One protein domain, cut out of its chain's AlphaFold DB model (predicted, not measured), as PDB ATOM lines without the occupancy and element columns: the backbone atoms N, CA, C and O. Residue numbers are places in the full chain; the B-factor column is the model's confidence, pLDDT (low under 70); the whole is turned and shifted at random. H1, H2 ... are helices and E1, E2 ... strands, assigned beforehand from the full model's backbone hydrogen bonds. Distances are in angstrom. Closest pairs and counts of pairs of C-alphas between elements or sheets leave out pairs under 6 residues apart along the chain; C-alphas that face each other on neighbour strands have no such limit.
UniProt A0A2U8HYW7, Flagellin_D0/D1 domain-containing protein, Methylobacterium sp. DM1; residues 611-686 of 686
ATOM      1  N   THR A 611      37.526 -30.154  52.301       80.62
ATOM      2  CA  THR A 611      37.469 -30.460  50.875       80.62
ATOM      3  C   THR A 611      37.619 -29.174  50.082       80.62
ATOM      4  O   THR A 611      36.810 -28.258  50.226       80.62
ATOM      5  N   LEU A 612      38.654 -29.108  49.248       83.31
ATOM      6  CA  LEU A 612      38.830 -28.074  48.239       83.31
ATOM      7  C   LEU A 612      38.393 -28.643  46.890       83.31
ATOM      8  O   LEU A 612      38.960 -29.627  46.422       83.31
ATOM      9  N   THR A 613      37.386 -28.043  46.273       83.44
ATOM     10  CA  THR A 613      36.883 -28.451  44.963       83.44
ATOM     11  C   THR A 613      37.440 -27.515  43.897       83.44
ATOM     12  O   THR A 613      37.139 -26.321  43.909       83.44
ATOM     13  N   ILE A 614      38.243 -28.057  42.977       85.88
ATOM     14  CA  ILE A 614      38.847 -27.321  41.856       85.88
ATOM     15  C   ILE A 614      38.374 -27.955  40.552       85.88
ATOM     16  O   ILE A 614      38.568 -29.156  40.363       85.88
ATOM     17  N   ASN A 615      37.745 -27.181  39.662       84.56
ATOM     18  CA  ASN A 615      37.193 -27.702  38.400       84.56
ATOM     19  C   ASN A 615      36.322 -28.956  38.607       84.56
ATOM     20  O   ASN A 615      36.444 -29.953  37.903       84.56
ATOM     21  N   GLY A 616      35.480 -28.927  39.647       83.25
ATOM     22  CA  GLY A 616      34.597 -30.035  40.029       83.25
ATOM     23  C   GLY A 616      35.281 -31.222  40.723       83.25
ATOM     24  O   GLY A 616      34.592 -32.120  41.199       83.25
ATOM     25  N   THR A 617      36.613 -31.233  40.844       86.56
ATOM     26  CA  THR A 617      37.359 -32.309  41.515       86.56
ATOM     27  C   THR A 617      37.561 -31.992  42.992       86.56
ATOM     28  O   THR A 617      38.197 -30.995  43.329       86.56
ATOM     29  N   ALA A 618      37.064 -32.860  43.872       87.06
ATOM     30  CA  ALA A 618      37.243 -32.757  45.319       87.06
ATOM     31  C   ALA A 618      38.641 -33.228  45.765       87.06
ATOM     32  O   ALA A 618      39.067 -34.345  45.458       87.06
ATOM     33  N   ILE A 619      39.329 -32.388  46.536       83.62
ATOM     34  CA  ILE A 619      40.648 -32.638  47.128       83.62
ATOM     35  C   ILE A 619      40.503 -32.570  48.646       83.62
ATOM     36  O   ILE A 619      40.148 -31.524  49.190       83.62
ATOM     37  N   THR A 620      40.771 -33.671  49.345       83.00
ATOM     38  CA  THR A 620      40.695 -33.706  50.809       83.00
ATOM     39  C   THR A 620      42.011 -33.255  51.429       83.00
ATOM     40  O   THR A 620      43.021 -33.938  51.311       83.00
ATOM     41  N   ILE A 621      41.977 -32.142  52.157       79.19
ATOM     42  CA  ILE A 621      43.057 -31.702  53.038       79.19
ATOM     43  C   ILE A 621      42.764 -32.252  54.433       79.19
ATOM     44  O   ILE A 621      41.745 -31.918  55.041       79.19
ATOM     45  N   THR A 622      43.628 -33.133  54.935       68.31
ATOM     46  CA  THR A 622      43.412 -33.784  56.242       68.31
ATOM     47  C   THR A 622      43.499 -32.751  57.370       68.31
ATOM     48  O   THR A 622      44.376 -31.885  57.335       68.31
ATOM     49  N   GLY A 623      42.622 -32.832  58.375       61.69
ATOM     50  CA  GLY A 623      42.707 -31.984  59.572       61.69
ATOM     51  C   GLY A 623      44.084 -32.119  60.229       61.69
ATOM     52  O   GLY A 623      44.647 -33.212  60.260       61.69
ATOM     53  N   GLY A 624      44.677 -31.016  60.688       54.78
ATOM     54  CA  GLY A 624      46.058 -31.038  61.195       54.78
ATOM     55  C   GLY A 624      47.170 -30.883  60.139       54.78
ATOM     56  O   GLY A 624      48.340 -30.819  60.511       54.78
ATOM     57  N   SER A 625      46.858 -30.841  58.836       57.88
ATOM     58  CA  SER A 625      47.890 -30.803  57.779       57.88
ATOM     59  C   SER A 625      48.676 -29.487  57.747       57.88
ATOM     60  O   SER A 625      48.113 -28.401  57.869       57.88
ATOM     61  N   THR A 626      49.987 -29.586  57.505       60.94
ATOM     62  CA  THR A 626      50.865 -28.427  57.276       60.94
ATOM     63  C   THR A 626      50.605 -27.791  55.905       60.94
ATOM     64  O   THR A 626      50.101 -28.452  54.996       60.94
ATOM     65  N   GLN A 627      51.008 -26.528  55.710       64.81
ATOM     66  CA  GLN A 627      50.895 -25.845  54.409       64.81
ATOM     67  C   GLN A 627      51.600 -26.625  53.289       64.81
ATOM     68  O   GLN A 627      51.046 -26.785  52.206       64.81
ATOM     69  N   ALA A 628      52.794 -27.155  53.564       64.06
ATOM     70  CA  ALA A 628      53.543 -27.970  52.611       64.06
ATOM     71  C   ALA A 628      52.775 -29.240  52.221       64.06
ATOM     72  O   ALA A 628      52.736 -29.597  51.045       64.06
ATOM     73  N   LYS A 629      52.113 -29.887  53.189       72.06
ATOM     74  CA  LYS A 629      51.289 -31.059  52.906       72.06
ATOM     75  C   LYS A 629      50.012 -30.702  52.141       72.06
ATOM     76  O   LYS A 629      49.669 -31.412  51.209       72.06
ATOM     77  N   ALA A 630      49.359 -29.587  52.459       71.81
ATOM     78  CA  ALA A 630      48.200 -29.124  51.699       71.81
ATOM     79  C   ALA A 630      48.561 -28.766  50.243       71.81
ATOM     80  O   ALA A 630      47.806 -29.076  49.328       71.81
ATOM     81  N   ILE A 631      49.734 -28.162  50.016       77.44
ATOM     82  CA  ILE A 631      50.275 -27.905  48.671       77.44
ATOM     83  C   ILE A 631      50.529 -29.220  47.925       77.44
ATOM     84  O   ILE A 631      50.168 -29.330  46.755       77.44
ATOM     85  N   ALA A 632      51.115 -30.218  48.594       78.62
ATOM     86  CA  ALA A 632      51.331 -31.541  48.012       78.62
ATOM     87  C   ALA A 632      50.001 -32.220  47.639       78.62
ATOM     88  O   ALA A 632      49.835 -32.615  46.490       78.62
ATOM     89  N   ASP A 633      49.023 -32.237  48.552       82.00
ATOM     90  CA  ASP A 633      47.700 -32.834  48.329       82.00
ATOM     91  C   ASP A 633      46.973 -32.184  47.118       82.00
ATOM     92  O   ASP A 633      46.249 -32.862  46.384       82.00
ATOM     93  N   ILE A 634      47.180 -30.879  46.865       83.25
ATOM     94  CA  ILE A 634      46.647 -30.180  45.678       83.25
ATOM     95  C   ILE A 634      47.431 -30.541  44.409       83.25
ATOM     96  O   ILE A 634      46.827 -30.844  43.377       83.25
ATOM     97  N   ASN A 635      48.766 -30.528  44.477       86.81
ATOM     98  CA  ASN A 635      49.634 -30.806  43.331       86.81
ATOM     99  C   ASN A 635      49.531 -32.259  42.842       86.81
ATOM    100  O   ASN A 635      49.619 -32.517  41.640       86.81
ATOM    101  N   ASP A 636      49.228 -33.205  43.733       90.62
ATOM    102  CA  ASP A 636      48.950 -34.601  43.375       90.62
ATOM    103  C   ASP A 636      47.727 -34.739  42.449       90.62
ATOM    104  O   ASP A 636      47.589 -35.721  41.713       90.62
ATOM    105  N   ARG A 637      46.841 -33.733  42.430       88.06
ATOM    106  CA  ARG A 637      45.646 -33.679  41.577       88.06
ATOM    107  C   ARG A 637      45.780 -32.748  40.373       88.06
ATOM    108  O   ARG A 637      44.826 -32.656  39.597       88.06
ATOM    109  N   THR A 638      46.944 -32.139  40.132       86.31
ATOM    110  CA  THR A 638      47.156 -31.186  39.023       86.31
ATOM    111  C   THR A 638      46.804 -31.766  37.654       86.31
ATOM    112  O   THR A 638      46.218 -31.066  36.835       86.31
ATOM    113  N   LYS A 639      47.080 -33.053  37.399       84.94
ATOM    114  CA  LYS A 639      46.727 -33.697  36.115       84.94
ATOM    115  C   LYS A 639      45.221 -33.712  35.841       84.94
ATOM    116  O   LYS A 639      44.819 -33.723  34.685       84.94
ATOM    117  N   THR A 640      44.405 -33.745  36.895       84.75
ATOM    118  CA  THR A 640      42.938 -33.745  36.804       84.75
ATOM    119  C   THR A 640      42.336 -32.349  36.902       84.75
ATOM    120  O   THR A 640      41.302 -32.096  36.296       84.75
ATOM    121  N   THR A 641      42.962 -31.438  37.649       84.12
ATOM    122  CA  THR A 641      42.410 -30.100  37.906       84.12
ATOM    123  C   THR A 641      42.939 -29.028  36.962       84.12
ATOM    124  O   THR A 641      42.281 -28.005  36.805       84.12
ATOM    125  N   GLY A 642      44.117 -29.227  36.360       81.12
ATOM    126  CA  GLY A 642      44.826 -28.209  35.580       81.12
ATOM    127  C   GLY A 642      45.435 -27.083  36.426       81.12
ATOM    128  O   GLY A 642      45.906 -26.098  35.870       81.12
ATOM    129  N   VAL A 643      45.430 -27.212  37.759       83.69
ATOM    130  CA  VAL A 643      45.863 -26.170  38.704       83.69
ATOM    131  C   VAL A 643      47.036 -26.667  39.544       83.69
ATOM    132  O   VAL A 643      47.035 -27.805  40.020       83.69
ATOM    133  N   THR A 644      48.029 -25.801  39.747       82.19
ATOM    134  CA  THR A 644      49.172 -26.026  40.647       82.19
ATOM    135  C   THR A 644      49.103 -25.101  41.856       82.19
ATOM    136  O   THR A 644      48.526 -24.015  41.793       82.19
ATOM    137  N   ALA A 645      49.701 -25.527  42.962       83.31
ATOM    138  CA  ALA A 645      49.786 -24.789  44.211       83.31
ATOM    139  C   ALA A 645      51.249 -24.544  44.600       83.31
ATOM    140  O   ALA A 645      52.080 -25.455  44.565       83.31
ATOM    141  N   THR A 646      51.559 -23.323  45.034       74.81
ATOM    142  CA  THR A 646      52.852 -22.955  45.630       74.81
ATOM    143  C   THR A 646      52.644 -22.082  46.862       74.81
ATOM    144  O   THR A 646      51.551 -21.569  47.106       74.81
ATOM    145  N   VAL A 647      53.701 -21.871  47.646       69.19
ATOM    146  CA  VAL A 647      53.701 -20.789  48.641       69.19
ATOM    147  C   VAL A 647      53.629 -19.455  47.897       69.19
ATOM    148  O   VAL A 647      54.289 -19.290  46.869       69.19
ATOM    149  N   ASP A 648      52.810 -18.520  48.379       62.84
ATOM    150  CA  ASP A 648      52.776 -17.163  47.838       62.84
ATOM    151  C   ASP A 648      54.026 -16.388  48.302       62.84
ATOM    152  O   ASP A 648      54.179 -16.151  49.506       62.84
ATOM    153  N   PRO A 649      54.930 -15.983  47.390       53.72
ATOM    154  CA  PRO A 649      56.158 -15.285  47.764       53.72
ATOM    155  C   PRO A 649      55.900 -13.894  48.362       53.72
ATOM    156  O   PRO A 649      56.756 -13.377  49.075       53.72
ATOM    157  N   ASN A 650      54.731 -13.299  48.102       51.66
ATOM    158  CA  ASN A 650      54.387 -11.950  48.551       51.66
ATOM    159  C   ASN A 650      53.507 -11.951  49.811       51.66
ATOM    160  O   ASN A 650      53.308 -10.907  50.436       51.66
ATOM    161  N   ASN A 651      52.982 -13.116  50.211       49.47
ATOM    162  CA  ASN A 651      52.026 -13.247  51.304       49.47
ATOM    163  C   ASN A 651      52.347 -14.482  52.156       49.47
ATOM    164  O   ASN A 651      51.826 -15.575  51.924       49.47
ATOM    165  N   ALA A 652      53.176 -14.286  53.185       44.44
ATOM    166  CA  ALA A 652      53.560 -15.341  54.122       44.44
ATOM    167  C   ALA A 652      52.331 -16.106  54.658       44.44
ATOM    168  O   ALA A 652      51.380 -15.505  55.158       44.44
ATOM    169  N   GLY A 653      52.347 -17.438  54.531       51.81
ATOM    170  CA  GLY A 653      51.268 -18.324  54.990       51.81
ATOM    171  C   GLY A 653      50.111 -18.544  54.006       51.81
ATOM    172  O   GLY A 653      49.235 -19.356  54.295       51.81
ATOM    173  N   LYS A 654      50.102 -17.898  52.829       58.09
ATOM    174  CA  LYS A 654      49.091 -18.149  51.782       58.09
ATOM    175  C   LYS A 654      49.571 -19.156  50.735       58.09
ATOM    176  O   LYS A 654      50.760 -19.244  50.432       58.09
ATOM    177  N   ILE A 655      48.623 -19.924  50.198       65.56
ATOM    178  CA  ILE A 655      48.833 -20.812  49.051       65.56
ATOM    179  C   ILE A 655      48.395 -20.057  47.798       65.56
ATOM    180  O   ILE A 655      47.238 -19.645  47.695       65.56
ATOM    181  N   LYS A 656      49.312 -19.891  46.849       77.44
ATOM    182  CA  LYS A 656      49.021 -19.361  45.521       77.44
ATOM    183  C   LYS A 656      48.600 -20.511  44.613       77.44
ATOM    184  O   LYS A 656      49.357 -21.465  44.447       77.44
ATOM    185  N   LEU A 657      47.411 -20.405  44.024       81.31
ATOM    186  CA  LEU A 657      46.939 -21.314  42.981       81.31
ATOM    187  C   LEU A 657      47.231 -20.703  41.611       81.31
ATOM    188  O   LEU A 657      46.950 -19.526  41.389       81.31
ATOM    189  N   THR A 658      47.799 -21.497  40.710       81.56
ATOM    190  CA  THR A 658      48.131 -21.080  39.344       81.56
ATOM    191  C   THR A 658      47.431 -22.016  38.366       81.56
ATOM    192  O   THR A 658      47.632 -23.233  38.435       81.56
ATOM    193  N   GLY A 659      46.583 -21.448  37.504       80.62
ATOM    194  CA  GLY A 659      45.881 -22.167  36.438       80.62
ATOM    195  C   GLY A 659      46.802 -22.592  35.292       80.62
ATOM    196  O   GLY A 659      48.024 -22.439  35.362       80.62
ATOM    197  N   ALA A 660      46.208 -23.134  34.230       77.00
ATOM    198  CA  ALA A 660      46.946 -23.559  33.049       77.00
ATOM    199  C   ALA A 660      47.573 -22.360  32.310       77.00
ATOM    200  O   ALA A 660      47.058 -21.242  32.321       77.00
ATOM    201  N   ALA A 661      48.707 -22.599  31.647       72.00
ATOM    202  CA  ALA A 661      49.467 -21.558  30.949       72.00
ATOM    203  C   ALA A 661      48.740 -20.969  29.719       72.00
ATOM    204  O   ALA A 661      49.213 -19.993  29.143       72.00
ATOM    205  N   ASP A 662      47.612 -21.557  29.318       73.50
ATOM    206  CA  ASP A 662      46.759 -21.108  28.215       73.50
ATOM    207  C   ASP A 662      45.766 -19.997  28.614       73.50
ATOM    208  O   ASP A 662      45.040 -19.493  27.758       73.50
ATOM    209  N   GLY A 663      45.746 -19.594  29.892       68.81
ATOM    210  CA  GLY A 663      44.870 -18.536  30.403       68.81
ATOM    211  C   GLY A 663      43.414 -18.970  30.585       68.81
ATOM    212  O   GLY A 663      42.530 -18.119  30.696       68.81
ATOM    213  N   THR A 664      43.140 -20.277  30.591       77.81
ATOM    214  CA  THR A 664      41.798 -20.787  30.879       77.81
ATOM    215  C   THR A 664      41.417 -20.534  32.347       77.81
ATOM    216  O   THR A 664      42.178 -20.886  33.254       77.81
ATOM    217  N   PRO A 665      40.239 -19.936  32.617       76.44
ATOM    218  CA  PRO A 665      39.783 -19.720  33.983       76.44
ATOM    219  C   PRO A 665      39.449 -21.055  34.659       76.44
ATOM    220  O   PRO A 665      38.981 -21.994  34.010       76.44
ATOM    221  N   PHE A 666      39.643 -21.133  35.975       81.75
ATOM    222  CA  PHE A 666      39.304 -22.316  36.767       81.75
ATOM    223  C   PHE A 666      38.306 -21.998  37.882       81.75
ATOM    224  O   PHE A 666      38.276 -20.904  38.442       81.75
ATOM    225  N   SER A 667      37.489 -22.992  38.229       82.31
ATOM    226  CA  SER A 667      36.509 -22.890  39.310       82.31
ATOM    227  C   SER A 667      37.079 -23.374  40.641       82.31
ATOM    228  O   SER A 667      37.800 -24.374  40.687       82.31
ATOM    229  N   LEU A 668      36.736 -22.682  41.728       83.75
ATOM    230  CA  LEU A 668      37.251 -22.946  43.069       83.75
ATOM    231  C   LEU A 668      36.154 -22.827  44.129       83.75
ATOM    232  O   LEU A 668      35.442 -21.824  44.182       83.75
ATOM    233  N   GLN A 669      36.051 -23.823  45.007       81.44
ATOM    234  CA  GLN A 669      35.123 -23.830  46.136       81.44
ATOM    235  C   GLN A 669      35.723 -24.584  47.325       81.44
ATOM    236  O   GLN A 669      36.383 -25.603  47.143       81.44
ATOM    237  N   SER A 670      35.459 -24.129  48.546       79.12
ATOM    238  CA  SER A 670      35.899 -24.799  49.769       79.12
ATOM    239  C   SER A 670      34.733 -25.249  50.645       79.12
ATOM    240  O   SER A 670      33.806 -24.485  50.906       79.12
ATOM    241  N   SER A 671      34.807 -26.474  51.176       73.19
ATOM    242  CA  SER A 671      33.859 -26.978  52.181       73.19
ATOM    243  C   SER A 671      34.019 -26.293  53.537       73.19
ATOM    244  O   SER A 671      33.163 -26.429  54.406       73.19
ATOM    245  N   ASN A 672      35.135 -25.593  53.739       63.31
ATOM    246  CA  ASN A 672      35.365 -24.794  54.920       63.31
ATOM    247  C   ASN A 672      36.079 -23.495  54.522       63.31
ATOM    248  O   ASN A 672      37.318 -23.399  54.580       63.31
ATOM    249  N   PRO A 673      35.307 -22.473  54.117       54.81
ATOM    250  CA  PRO A 673      35.876 -21.203  53.687       54.81
ATOM    251  C   PRO A 673      36.646 -20.524  54.812       54.81
ATOM    252  O   PRO A 673      37.565 -19.745  54.570       54.81
ATOM    253  N   THR A 674      36.305 -20.881  56.051       47.88
ATOM    254  CA  THR A 674      36.865 -20.261  57.229       47.88
ATOM    255  C   THR A 674      38.326 -20.633  57.439       47.88
ATOM    256  O   THR A 674      39.171 -19.769  57.631       47.88
ATOM    257  N   SER A 675      38.682 -21.902  57.292       51.12
ATOM    258  CA  SER A 675      40.077 -22.309  57.466       51.12
ATOM    259  C   SER A 675      40.924 -22.179  56.198       51.12
ATOM    260  O   SER A 675      42.140 -22.046  56.308       51.12
ATOM    261  N   SER A 676      40.321 -22.254  55.012       53.22
ATOM    262  CA  SER A 676      41.060 -22.310  53.740       53.22
ATOM    263  C   SER A 676      41.294 -20.949  53.078       53.22
ATOM    264  O   SER A 676      42.155 -20.845  52.211       53.22
ATOM    265  N   GLY A 677      40.537 -19.911  53.456       53.97
ATOM    266  CA  GLY A 677      40.618 -18.586  52.831       53.97
ATOM    267  C   GLY A 677      39.996 -18.495  51.430       53.97
ATOM    268  O   GLY A 677      40.067 -17.438  50.807       53.97
ATOM    269  N   PHE A 678      39.370 -19.572  50.940       63.59
ATOM    270  CA  PHE A 678      38.643 -19.625  49.667       63.59
ATOM    271  C   PHE A 678      37.130 -19.673  49.912       63.59
ATOM    272  O   PHE A 678      36.696 -20.208  50.924       63.59
ATOM    273  N   SER A 679      36.307 -19.129  49.011       62.09
ATOM    274  CA  SER A 679      34.848 -19.066  49.212       62.09
ATOM    275  C   SER A 679      34.176 -20.447  49.309       62.09
ATOM    276  O   SER A 679      34.618 -21.415  48.687       62.09
ATOM    277  N   SER A 680      33.067 -20.526  50.054       72.06
ATOM    278  CA  SER A 680      32.153 -21.681  50.061       72.06
ATOM    279  C   SER A 680      31.223 -21.713  48.857       72.06
ATOM    280  O   SER A 680      30.606 -22.746  48.593       72.06
ATOM    281  N   THR A 681      31.127 -20.608  48.124       74.50
ATOM    282  CA  THR A 681      30.488 -20.535  46.810       74.50
ATOM    283  C   THR A 681      31.527 -20.733  45.715       74.50
ATOM    284  O   THR A 681      32.681 -20.330  45.860       74.50
ATOM    285  N   THR A 682      31.127 -21.366  44.613       78.38
ATOM    286  CA  THR A 682      32.002 -21.573  43.457       78.38
ATOM    287  C   THR A 682      32.421 -20.225  42.864       78.38
ATOM    288  O   THR A 682      31.579 -19.461  42.398       78.38
ATOM    289  N   GLN A 683      33.722 -19.937  42.878       74.19
ATOM    290  CA  GLN A 683      34.320 -18.755  42.255       74.19
ATOM    291  C   GLN A 683      34.995 -19.128  40.937       74.19
ATOM    292  O   GLN A 683      35.600 -20.193  40.856       74.19
ATOM    293  N   GLN A 684      34.922 -18.248  39.938       75.56
ATOM    294  CA  GLN A 684      35.709 -18.340  38.706       75.56
ATOM    295  C   GLN A 684      36.965 -17.479  38.859       75.56
ATOM    296  O   GLN A 684      36.856 -16.282  39.125       75.56
ATOM    297  N   VAL A 685      38.139 -18.090  38.735       71.50
ATOM    298  CA  VAL A 685      39.441 -17.437  38.892       71.50
ATOM    299  C   VAL A 685      40.099 -17.375  37.519       71.50
ATOM    300  O   VAL A 685      40.331 -18.417  36.909       71.50
ATOM    301  N   SER A 686      40.332 -16.156  37.030       65.94
ATOM    302  CA  SER A 686      40.986 -15.870  35.749       65.94
ATOM    303  C   SER A 686      42.496 -15.789  35.890       65.94
ATOM    304  O   SER A 686      42.925 -15.075  36.831       65.94
TER     305      SER A 686
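Overview. This is residues 611 to 686 of the 686 residues of the protein "Flagellin_D0/D1 domain-containing protein" of Methylobacterium sp. DM1 (UniProt A0A2U8HYW7). A twisted four-stranded sheet has H1 over the E2 side of one face, and the hairpin E3 and E4 beside H1, set off from the sheet's strands. H2 and H3 are short turns at its margins. The 76 printed residues hold three helices and six strands, in the order E1 E2 H1 H2 E3 E4 E5 H3 E6, class mixed; the sheets E2 E1 E5 E6 and E3 E4 are antiparallel. The whole is compact, with a radius of gyration of the C-alphas of 11.6 A and spans of 33 by 26 by 21 A.

Arrangement. E1, residues 611 to 614, and E2, 617 to 621, form a hairpin, with N 612 and O 619 2.8 A apart. E5, 666 to 670, is staggered: 668 to 670 pair with E1, N 613 to O 669 at 2.8 A, and 666 to 668 with E6, 683 to 685, N 668 to O 683 at 2.9 A. H1, 627 to 635, is on this sheet at a height of 8.0 A, only just over E2 with 3 of its 9 C-alphas, along the strands at 20 degrees to E2 on the local plane; the closest C-alphas, Ile 621 and Ala 630, are 5.9 A apart. E3, 644 to 647, and E4, 655 to 658, form a hairpin, N 646 to O 656 at 2.9 A. The closest C-alphas of H1 and E3, Ile 631 and Ala 645, are 5.5 A apart. E4 and E5 are apart. H2, 638 to 641, and H3, 673 to 676, only graze the larger sheet. In H1 every O i to N i+4 pair is within hydrogen-bond range; H2 and H3 are too short for one.

Along the chain. E1 begins at C-alpha 611 (37.469, -30.460, 50.875); E6 ends at C-alpha 685 (39.441, -17.437, 38.892). E5 is 13.7 A long, E2 12.9 A, H1 12.2 A.

Size, cuts and confidence. The C-alphas farthest apart, of Gly 624 and Asp 662, are 34.4 A apart. The printed part has no cut and no long link. Mean pLDDT of the printed part is 73.0; 26 residues are under 70, among them 647 to 655 and 672 to 679.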